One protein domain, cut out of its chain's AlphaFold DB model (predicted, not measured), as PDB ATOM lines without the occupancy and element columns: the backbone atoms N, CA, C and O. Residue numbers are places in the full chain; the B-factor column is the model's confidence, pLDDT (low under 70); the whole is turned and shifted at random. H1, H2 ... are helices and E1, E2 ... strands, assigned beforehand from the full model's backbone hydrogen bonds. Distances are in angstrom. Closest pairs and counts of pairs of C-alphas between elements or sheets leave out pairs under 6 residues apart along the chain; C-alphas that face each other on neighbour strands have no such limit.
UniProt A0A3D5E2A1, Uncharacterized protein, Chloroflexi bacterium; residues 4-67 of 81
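Overview. This is residues 4 to 67 of the 81 residues of an uncharacterized protein of Chloroflexi bacterium (UniProt A0A3D5E2A1). Two separate parts: a hairpin, E1 and E2, with helix H1 over one face, and a small distant hairpin, E3 and E4, joined to it by a long link. The printed part has 64 residues, with one named helix and four named strands, in the order E1, E2, H1, E3, E4; both sheets are antiparallel and the class is mixed. It is loose, radius of gyration of the C-alphas 15.3 A, spanning 43 by 29 by 18 A.

Arrangement. In the hairpin of E1, residues 4 to 9, and E2, residues 15 to 21, N 6 and O 18 are within hydrogen-bond range, 2.9 A. The closest C-alphas of E2 and H1, residues 25 to 38, are those of Lys 18 and Phe 35, 7.1 A. Every O i to N i+4 pair in H1 is within range. In the hairpin of E3, residues 55 to 57, and E4, residues 64 to 66, N 56 and O 65 are 3.0 A apart. E3 and E4 are apart from E1 and E2.

Along the chain. E1 begins at C-alpha 4 (10.271, 28.883, -37.702); E4 ends at C-alpha 66 (-1.297, 58.633, -40.922). E1, E2 and H1 measure 16.9 A, 20.2 A and 19.8 A.

Size, cuts and confidence. The printed part has no cut. The link H1 to E3, residues 39 to 54, is long. Residues 50 to 67 have pLDDT under 70.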
ATOM      1  N   PHE A   4       9.766  27.932 -38.688       96.50
ATOM      2  CA  PHE A   4      10.271  28.883 -37.702       96.50
ATOM      3  C   PHE A   4      11.031  28.170 -36.587       96.50
ATOM      4  O   PHE A   4      10.657  27.081 -36.146       96.50
ATOM      5  N   ILE A   5      12.087  28.820 -36.096       97.38
ATOM      6  CA  ILE A   5      12.873  28.372 -34.944       97.38
ATOM      7  C   ILE A   5      13.021  29.560 -33.995       97.38
ATOM      8  O   ILE A   5      13.572  30.592 -34.373       97.38
ATOM      9  N   LEU A   6      12.523  29.408 -32.769       97.50
ATOM     10  CA  LEU A   6      12.704  30.359 -31.678       97.50
ATOM     11  C   LEU A   6      13.684  29.770 -30.673       97.50
ATOM     12  O   LEU A   6      13.495  28.636 -30.229       97.50
ATOM     13  N   THR A   7      14.693  30.550 -30.295       97.19
ATOM     14  CA  THR A   7      15.701  30.153 -29.311       97.19
ATOM     15  C   THR A   7      15.890  31.270 -28.298       97.19
ATOM     16  O   THR A   7      16.113  32.418 -28.678       97.19
ATOM     17  N   ALA A   8      15.825  30.926 -27.016       96.50
ATOM     18  CA  ALA A   8      16.139  31.817 -25.909       96.50
ATOM     19  C   ALA A   8      17.208  31.166 -25.032       96.50
ATOM     20  O   ALA A   8      17.115  29.977 -24.724       96.50
ATOM     21  N   THR A   9      18.197  31.962 -24.636       96.25
ATOM     22  CA  THR A   9      19.204  31.592 -23.643       96.25
ATOM     23  C   THR A   9      19.019  32.519 -22.457       96.25
ATOM     24  O   THR A   9      19.076  33.739 -22.630       96.25
ATOM     25  N   ASP A  10      18.761  31.963 -21.281       90.94
ATOM     26  CA  ASP A  10      18.614  32.759 -20.068       90.94
ATOM     27  C   ASP A  10      19.971  33.061 -19.401       90.94
ATOM     28  O   ASP A  10      21.047  32.784 -19.940       90.94
ATOM     29  N   GLN A  11      19.924  33.667 -18.213       90.19
ATOM     30  CA  GLN A  11      21.120  34.029 -17.456       90.19
ATOM     31  C   GLN A  11      21.860  32.818 -16.860       90.19
ATOM     32  O   GLN A  11      23.061  32.923 -16.605       90.19
ATOM     33  N   ASP A  12      21.177  31.696 -16.621       92.69
ATOM     34  CA  ASP A  12      21.797  30.479 -16.088       92.69
ATOM     35  C   ASP A  12      22.364  29.566 -17.191       92.69
ATOM     36  O   ASP A  12      23.096  28.613 -16.909       92.69
ATOM     37  N   GLY A  13      22.131  29.939 -18.452       90.69
ATOM     38  CA  GLY A  13      22.606  29.233 -19.633       90.69
ATOM     39  C   GLY A  13      21.624  28.179 -20.130       90.69
ATOM     40  O   GLY A  13      21.956  27.450 -21.070       90.69
ATOM     41  N   THR A  14      20.425  28.094 -19.550       93.12
ATOM     42  CA  THR A  14      19.359  27.239 -20.060       93.12
ATOM     43  C   THR A  14      18.928  27.726 -21.436       93.12
ATOM     44  O   THR A  14      18.599  28.895 -21.650       93.12
ATOM     45  N   VAL A  15      18.927  26.796 -22.392       95.94
ATOM     46  CA  VAL A  15      18.515  27.044 -23.774       95.94
ATOM     47  C   VAL A  15      17.133  26.447 -23.994       95.94
ATOM     48  O   VAL A  15      16.963  25.228 -23.969       95.94
ATOM     49  N   THR A  16      16.156  27.305 -24.269       95.06
ATOM     50  CA  THR A  16      14.809  26.897 -24.683       95.06
ATOM     51  C   THR A  16      14.683  27.060 -26.189       95.06
ATOM     52  O   THR A  16      14.981  28.124 -26.729       95.06
ATOM     53  N   THR A  17      14.259  26.006 -26.885       97.25
ATOM     54  CA  THR A  17      14.060  26.020 -28.341       97.25
ATOM     55  C   THR A  17      12.657  25.545 -28.690       97.25
ATOM     56  O   THR A  17      12.203  24.520 -28.182       97.25
ATOM     57  N   LYS A  18      11.980  26.269 -29.585       96.19
ATOM     58  CA  LYS A  18      10.689  25.881 -30.162       96.19
ATOM     59  C   LYS A  18      10.784  25.933 -31.680       96.19
ATOM     60  O   LYS A  18      11.168  26.953 -32.246       96.19
ATOM     61  N   THR A  19      10.404  24.840 -32.326       97.62
ATOM     62  CA  THR A  19      10.308  24.744 -33.785       97.62
ATOM     63  C   THR A  19       8.859  24.506 -34.162       97.62
ATOM     64  O   THR A  19       8.178  23.699 -33.526       97.62
ATOM     65  N   PHE A  20       8.372  25.225 -35.165       96.38
ATOM     66  CA  PHE A  20       7.018  25.058 -35.672       96.38
ATOM     67  C   PHE A  20       6.918  25.522 -37.120       96.38
ATOM     68  O   PHE A  20       7.678  26.377 -37.569       96.38
ATOM     69  N   ASP A  21       5.923  24.989 -37.812       96.00
ATOM     70  CA  ASP A  21       5.539  25.418 -39.148       96.00
ATOM     71  C   ASP A  21       4.204  26.157 -39.059       96.00
ATOM     72  O   ASP A  21       3.366  25.839 -38.207       96.00
ATOM     73  N   SER A  22       4.006  27.157 -39.914       92.69
ATOM     74  CA  SER A  22       2.773  27.944 -39.919       92.69
ATOM     75  C   SER A  22       2.487  28.523 -41.296       92.69
ATOM     76  O   SER A  22       3.407  28.926 -41.999       92.69
ATOM     77  N   GLU A  23       1.217  28.571 -41.694       90.06
ATOM     78  CA  GLU A  23       0.784  29.217 -42.941       90.06
ATOM     79  C   GLU A  23       0.236  30.629 -42.714       90.06
ATOM     80  O   GLU A  23       0.335  31.471 -43.607       90.06
ATOM     81  N   PHE A  24      -0.287  30.907 -41.516       87.69
ATOM     82  CA  PHE A  24      -0.944  32.166 -41.182       87.69
ATOM     83  C   PHE A  24      -0.169  32.951 -40.114       87.69
ATOM     84  O   PHE A  24       0.474  32.397 -39.214       87.69
ATOM     85  N   LEU A  25      -0.224  34.286 -40.209       87.19
ATOM     86  CA  LEU A  25       0.448  35.161 -39.244       87.19
ATOM     87  C   LEU A  25      -0.158  35.020 -37.841       87.19
ATOM     88  O   LEU A  25       0.599  35.004 -36.879       87.19
ATOM     89  N   GLY A  26      -1.481  34.857 -37.732       88.69
ATOM     90  CA  GLY A  26      -2.167  34.639 -36.451       88.69
ATOM     91  C   GLY A  26      -1.619  33.422 -35.706       88.69
ATOM     92  O   GLY A  26      -1.084  33.566 -34.613       88.69
ATOM     93  N   ASP A  27      -1.603  32.259 -36.360       89.88
ATOM     94  CA  ASP A  27      -1.038  31.023 -35.806       89.88
ATOM     95  C   ASP A  27       0.432  31.198 -35.390       89.88
ATOM     96  O   ASP A  27       0.888  30.651 -34.388       89.88
ATOM     97  N   THR A  28       1.204  31.974 -36.158       93.75
ATOM     98  CA  THR A  28       2.599  32.285 -35.810       93.75
ATOM     99  C   THR A  28       2.680  33.091 -34.518       93.75
ATOM    100  O   THR A  28       3.517  32.793 -33.668       93.75
ATOM    101  N   VAL A  29       1.813  34.091 -34.357       94.56
ATOM    102  CA  VAL A  29       1.750  34.938 -33.163       94.56
ATOM    103  C   VAL A  29       1.368  34.124 -31.935       94.56
ATOM    104  O   VAL A  29       2.071  34.226 -30.936       94.56
ATOM    105  N   GLU A  30       0.376  33.237 -32.028       94.38
ATOM    106  CA  GLU A  30       0.008  32.330 -30.929       94.38
ATOM    107  C   GLU A  30       1.197  31.454 -30.499       94.38
ATOM    108  O   GLU A  30       1.507  31.315 -29.315       94.38
ATOM    109  N   LYS A  31       1.950  30.895 -31.460       96.12
ATOM    110  CA  LYS A  31       3.131  30.080 -31.126       96.12
ATOM    111  C   LYS A  31       4.267  30.894 -30.515       96.12
ATOM    112  O   LYS A  31       5.022  30.321 -29.721       96.12
ATOM    113  N   VAL A  32       4.409  32.165 -30.887       96.50
ATOM    114  CA  VAL A  32       5.373  33.094 -30.283       96.50
ATOM    115  C   VAL A  32       4.926  33.485 -28.876       96.50
ATOM    116  O   VAL A  32       5.755  33.464 -27.974       96.50
ATOM    117  N   GLU A  33       3.642  33.768 -28.667       97.25
ATOM    118  CA  GLU A  33       3.057  34.080 -27.360       97.25
ATOM    119  C   GLU A  33       3.351  32.978 -26.342       97.25
ATOM    120  O   GLU A  33       4.048  33.220 -25.356       97.25
ATOM    121  N   ASP A  34       2.961  31.744 -26.668       95.69
ATOM    122  CA  ASP A  34       3.255  30.549 -25.874       95.69
ATOM    123  C   ASP A  34       4.745  30.429 -25.519       95.69
ATOM    124  O   ASP A  34       5.121  29.995 -24.429       95.69
ATOM    125  N   PHE A  35       5.622  30.736 -26.482       97.19
ATOM    126  CA  PHE A  35       7.064  30.652 -26.278       97.19
ATOM    127  C   PHE A  35       7.541  31.720 -25.297       97.19
ATOM    128  O   PHE A  35       8.317  31.411 -24.397       97.19
ATOM    129  N   LEU A  36       7.067  32.957 -25.446       96.50
ATOM    130  CA  LEU A  36       7.437  34.069 -24.580       96.50
ATOM    131  C   LEU A  36       6.965  33.839 -23.140       96.50
ATOM    132  O   LEU A  36       7.753  34.034 -22.214       96.50
ATOM    133  N   HIS A  37       5.739  33.346 -22.939       95.44
ATOM    134  CA  HIS A  37       5.286  32.909 -21.614       95.44
ATOM    135  C   HIS A  37       6.150  31.764 -21.073       95.44
ATOM    136  O   HIS A  37       6.549  31.789 -19.911       95.44
ATOM    137  N   GLY A  38       6.502  30.797 -21.925       92.50
ATOM    138  CA  GLY A  38       7.355  29.664 -21.559       92.50
ATOM    139  C   GLY A  38       8.768  30.050 -21.106       92.50
ATOM    140  O   GLY A  38       9.339  29.356 -20.269       92.50
ATOM    141  N   VAL A  39       9.317  31.160 -21.611       94.19
ATOM    142  CA  VAL A  39      10.647  31.674 -21.218       94.19
ATOM    143  C   VAL A  39      10.583  32.779 -20.154       94.19
ATOM    144  O   VAL A  39      11.604  33.380 -19.828       94.19
ATOM    145  N   GLY A  40       9.399  33.038 -19.585       93.06
ATOM    146  CA  GLY A  40       9.225  33.877 -18.396       93.06
ATOM    147  C   GLY A  40       8.772  35.318 -18.641       93.06
ATOM    148  O   GLY A  40       8.761  36.109 -17.697       93.06
ATOM    149  N   PHE A  41       8.374  35.688 -19.863       93.31
ATOM    150  CA  PHE A  41       7.723  36.982 -20.086       93.31
ATOM    151  C   PHE A  41       6.309  36.982 -19.495       93.31
ATOM    152  O   PHE A  41       5.571  36.008 -19.616       93.31
ATOM    153  N   CYS A  42       5.920  38.101 -18.882       94.19
ATOM    154  CA  CYS A  42       4.595  38.298 -18.297       94.19
ATOM    155  C   CYS A  42       3.863  39.417 -19.047       94.19
ATOM    156  O   CYS A  42       4.266  40.579 -18.982       94.19
ATOM    157  N   PHE A  43       2.817  39.050 -19.783       93.75
ATOM    158  CA  PHE A  43       1.925  39.937 -20.530       93.75
ATOM    159  C   PHE A  43       0.573  39.230 -20.718       93.75
ATOM    160  O   PHE A  43       0.506  38.007 -20.591       93.75
ATOM    161  N   GLU A  44      -0.488  39.993 -20.988       90.69
ATOM    162  CA  GLU A  44      -1.856  39.456 -21.089       90.69
ATOM    163  C   GLU A  44      -2.151  38.791 -22.439       90.69
ATOM    164  O   GLU A  44      -2.751  37.724 -22.452       90.69
ATOM    165  N   GLU A  45      -1.734  39.407 -23.550       91.50
ATOM    166  CA  GLU A  45      -1.987  38.918 -24.915       91.50
ATOM    167  C   GLU A  45      -0.918  39.452 -25.884       91.50
ATOM    168  O   GLU A  45      -0.438  40.583 -25.726       91.50
ATOM    169  N   LEU A  46      -0.567  38.671 -26.913       92.12
ATOM    170  CA  LEU A  46       0.234  39.124 -28.048       92.12
ATOM    171  C   LEU A  46      -0.644  39.238 -29.301       92.12
ATOM    172  O   LEU A  46      -1.176  38.258 -29.805       92.12
ATOM    173  N   THR A  47      -0.751  40.441 -29.869       86.94
ATOM    174  CA  THR A  47      -1.597  40.688 -31.050       86.94
ATOM    175  C   THR A  47      -0.785  41.152 -32.256       86.94
ATOM    176  O   THR A  47       0.117  41.985 -32.144       86.94
ATOM    177  N   CYS A  48      -1.130  40.659 -33.451       81.31
ATOM    178  CA  CYS A  48      -0.670  41.261 -34.703       81.31
ATOM    179  C   CYS A  48      -1.589  42.414 -35.108       81.31
ATOM    180  O   CYS A  48      -2.799  42.240 -35.266       81.31
ATOM    181  N   LYS A  49      -1.005  43.590 -35.348       79.19
ATOM    182  CA  LYS A  49      -1.705  44.706 -35.985       79.19
ATOM    183  C   LYS A  49      -1.377  44.716 -37.467       79.19
ATOM    184  O   LYS A  49      -0.218  44.854 -37.848       79.19
ATOM    185  N   PHE A  50      -2.409  44.606 -38.291       66.88
ATOM    186  CA  PHE A  50      -2.307  44.926 -39.705       66.88
ATOM    187  C   PHE A  50      -2.427  46.441 -39.819       66.88
ATOM    188  O   PHE A  50      -3.484  47.006 -39.542       66.88
ATOM    189  N   SER A  51      -1.331  47.116 -40.149       61.78
ATOM    190  CA  SER A  51      -1.439  48.489 -40.619       61.78
ATOM    191  C   SER A  51      -2.043  48.430 -42.016       61.78
ATOM    192  O   SER A  51      -1.381  47.957 -42.942       61.78
ATOM    193  N   ASP A  52      -3.270  48.923 -42.183       55.97
ATOM    194  CA  ASP A  52      -3.653  49.479 -43.479       55.97
ATOM    195  C   ASP A  52      -2.552  50.481 -43.833       55.97
ATOM    196  O   ASP A  52      -2.171  51.283 -42.978       55.97
ATOM    197  N   ASP A  53      -1.988  50.375 -45.037       52.78
ATOM    198  CA  ASP A  53      -0.705  50.948 -45.487       52.78
ATOM    199  C   ASP A  53      -0.488  52.469 -45.309       52.78
ATOM    200  O   ASP A  53       0.463  53.033 -45.844       52.78
ATOM    201  N   ASN A  54      -1.347  53.159 -44.573       51.06
ATOM    202  CA  ASN A  54      -1.226  54.560 -44.252       51.06
ATOM    203  C   ASN A  54      -1.171  54.838 -42.751       51.06
ATOM    204  O   ASN A  54      -1.219  56.009 -42.430       51.06
ATOM    205  N   ILE A  55      -1.101  53.872 -41.823       52.66
ATOM    206  CA  ILE A  55      -1.011  54.185 -40.379       52.66
ATOM    207  C   ILE A  55       0.144  53.435 -39.719       52.66
ATOM    208  O   ILE A  55       0.070  52.227 -39.503       52.66
ATOM    209  N   ILE A  56       1.194  54.168 -39.347       55.88
ATOM    210  CA  ILE A  56       2.288  53.652 -38.517       55.88
ATOM    211  C   ILE A  56       2.111  54.130 -37.072       55.88
ATOM    212  O   ILE A  56       1.748  55.287 -36.843       55.88
ATOM    213  N   PRO A  57       2.357  53.270 -36.070       51.00
ATOM    214  CA  PRO A  57       2.360  53.702 -34.680       51.00
ATOM    215  C   PRO A  57       3.540  54.647 -34.446       51.00
ATOM    216  O   PRO A  57       4.694  54.302 -34.725       51.00
ATOM    217  N   ASN A  58       3.274  55.836 -33.908       54.53
ATOM    218  CA  ASN A  58       4.341  56.742 -33.520       54.53
ATOM    219  C   ASN A  58       5.017  56.203 -32.248       54.53
ATOM    220  O   ASN A  58       4.482  56.292 -31.146       54.53
ATOM    221  N   ILE A  59       6.221  55.643 -32.399       54.91
ATOM    222  CA  ILE A  59       6.968  54.957 -31.324       54.91
ATOM    223  C   ILE A  59       7.287  55.897 -30.140       54.91
ATOM    224  O   ILE A  59       7.555  55.434 -29.036       54.91
ATOM    225  N   LYS A  60       7.239  57.224 -30.338       59.69
ATOM    226  CA  LYS A  60       7.514  58.211 -29.282       59.69
ATOM    227  C   LYS A  60       6.278  58.598 -28.474       59.69
ATOM    228  O   LYS A  60       6.433  59.029 -27.336       59.69
ATOM    229  N   THR A  61       5.087  58.500 -29.058       54.06
ATOM    230  CA  THR A  61       3.847  59.014 -28.451       54.06
ATOM    231  C   THR A  61       2.796  57.936 -28.208       54.06
ATOM    232  O   THR A  61       1.881  58.172 -27.431       54.06
ATOM    233  N   GLY A  62       2.922  56.762 -28.833       54.84
ATOM    234  CA  GLY A  62       1.955  55.663 -28.730       54.84
ATOM    235  C   GLY A  62       0.665  55.876 -29.531       54.84
ATOM    236  O   GLY A  62      -0.168  54.974 -29.582       54.84
ATOM    237  N   GLU A  63       0.515  57.029 -30.183       51.69
ATOM    238  CA  GLU A  63      -0.657  57.398 -30.981       51.69
ATOM    239  C   GLU A  63      -0.487  56.979 -32.460       51.69
ATOM    240  O   GLU A  63       0.643  56.950 -32.969       51.69
ATOM    241  N   PRO A  64      -1.578  56.649 -33.178       53.16
ATOM    242  CA  PRO A  64      -1.519  56.323 -34.603       53.16
ATOM    243  C   PRO A  64      -1.203  57.566 -35.455       53.16
ATOM    244  O   PRO A  64      -1.849  58.602 -35.302       53.16
ATOM    245  N   GLU A  65      -0.253  57.465 -36.391       56.06
ATOM    246  CA  GLU A  65       0.090  58.540 -37.337       56.06
ATOM    247  C   GLU A  65      -0.194  58.108 -38.780       56.06
ATOM    248  O   GLU A  65       0.263  57.048 -39.219       56.06
ATOM    249  N   THR A  66      -0.958  58.922 -39.523       52.78
ATOM    250  CA  THR A  66      -1.297  58.633 -40.922       52.78
ATOM    251  C   THR A  66      -0.218  59.117 -41.898       52.78
ATOM    252  O   THR A  66       0.013  60.324 -41.983       52.78
ATOM    253  N   ILE A  67       0.374  58.229 -42.700       53.28
ATOM    254  CA  ILE A  67       1.214  58.563 -43.864       53.28
ATOM    255  C   ILE A  67       0.361  58.459 -45.130       53.28
ATOM    256  O   ILE A  67      -0.054  57.369 -45.505       53.28
TER     257      ILE A  67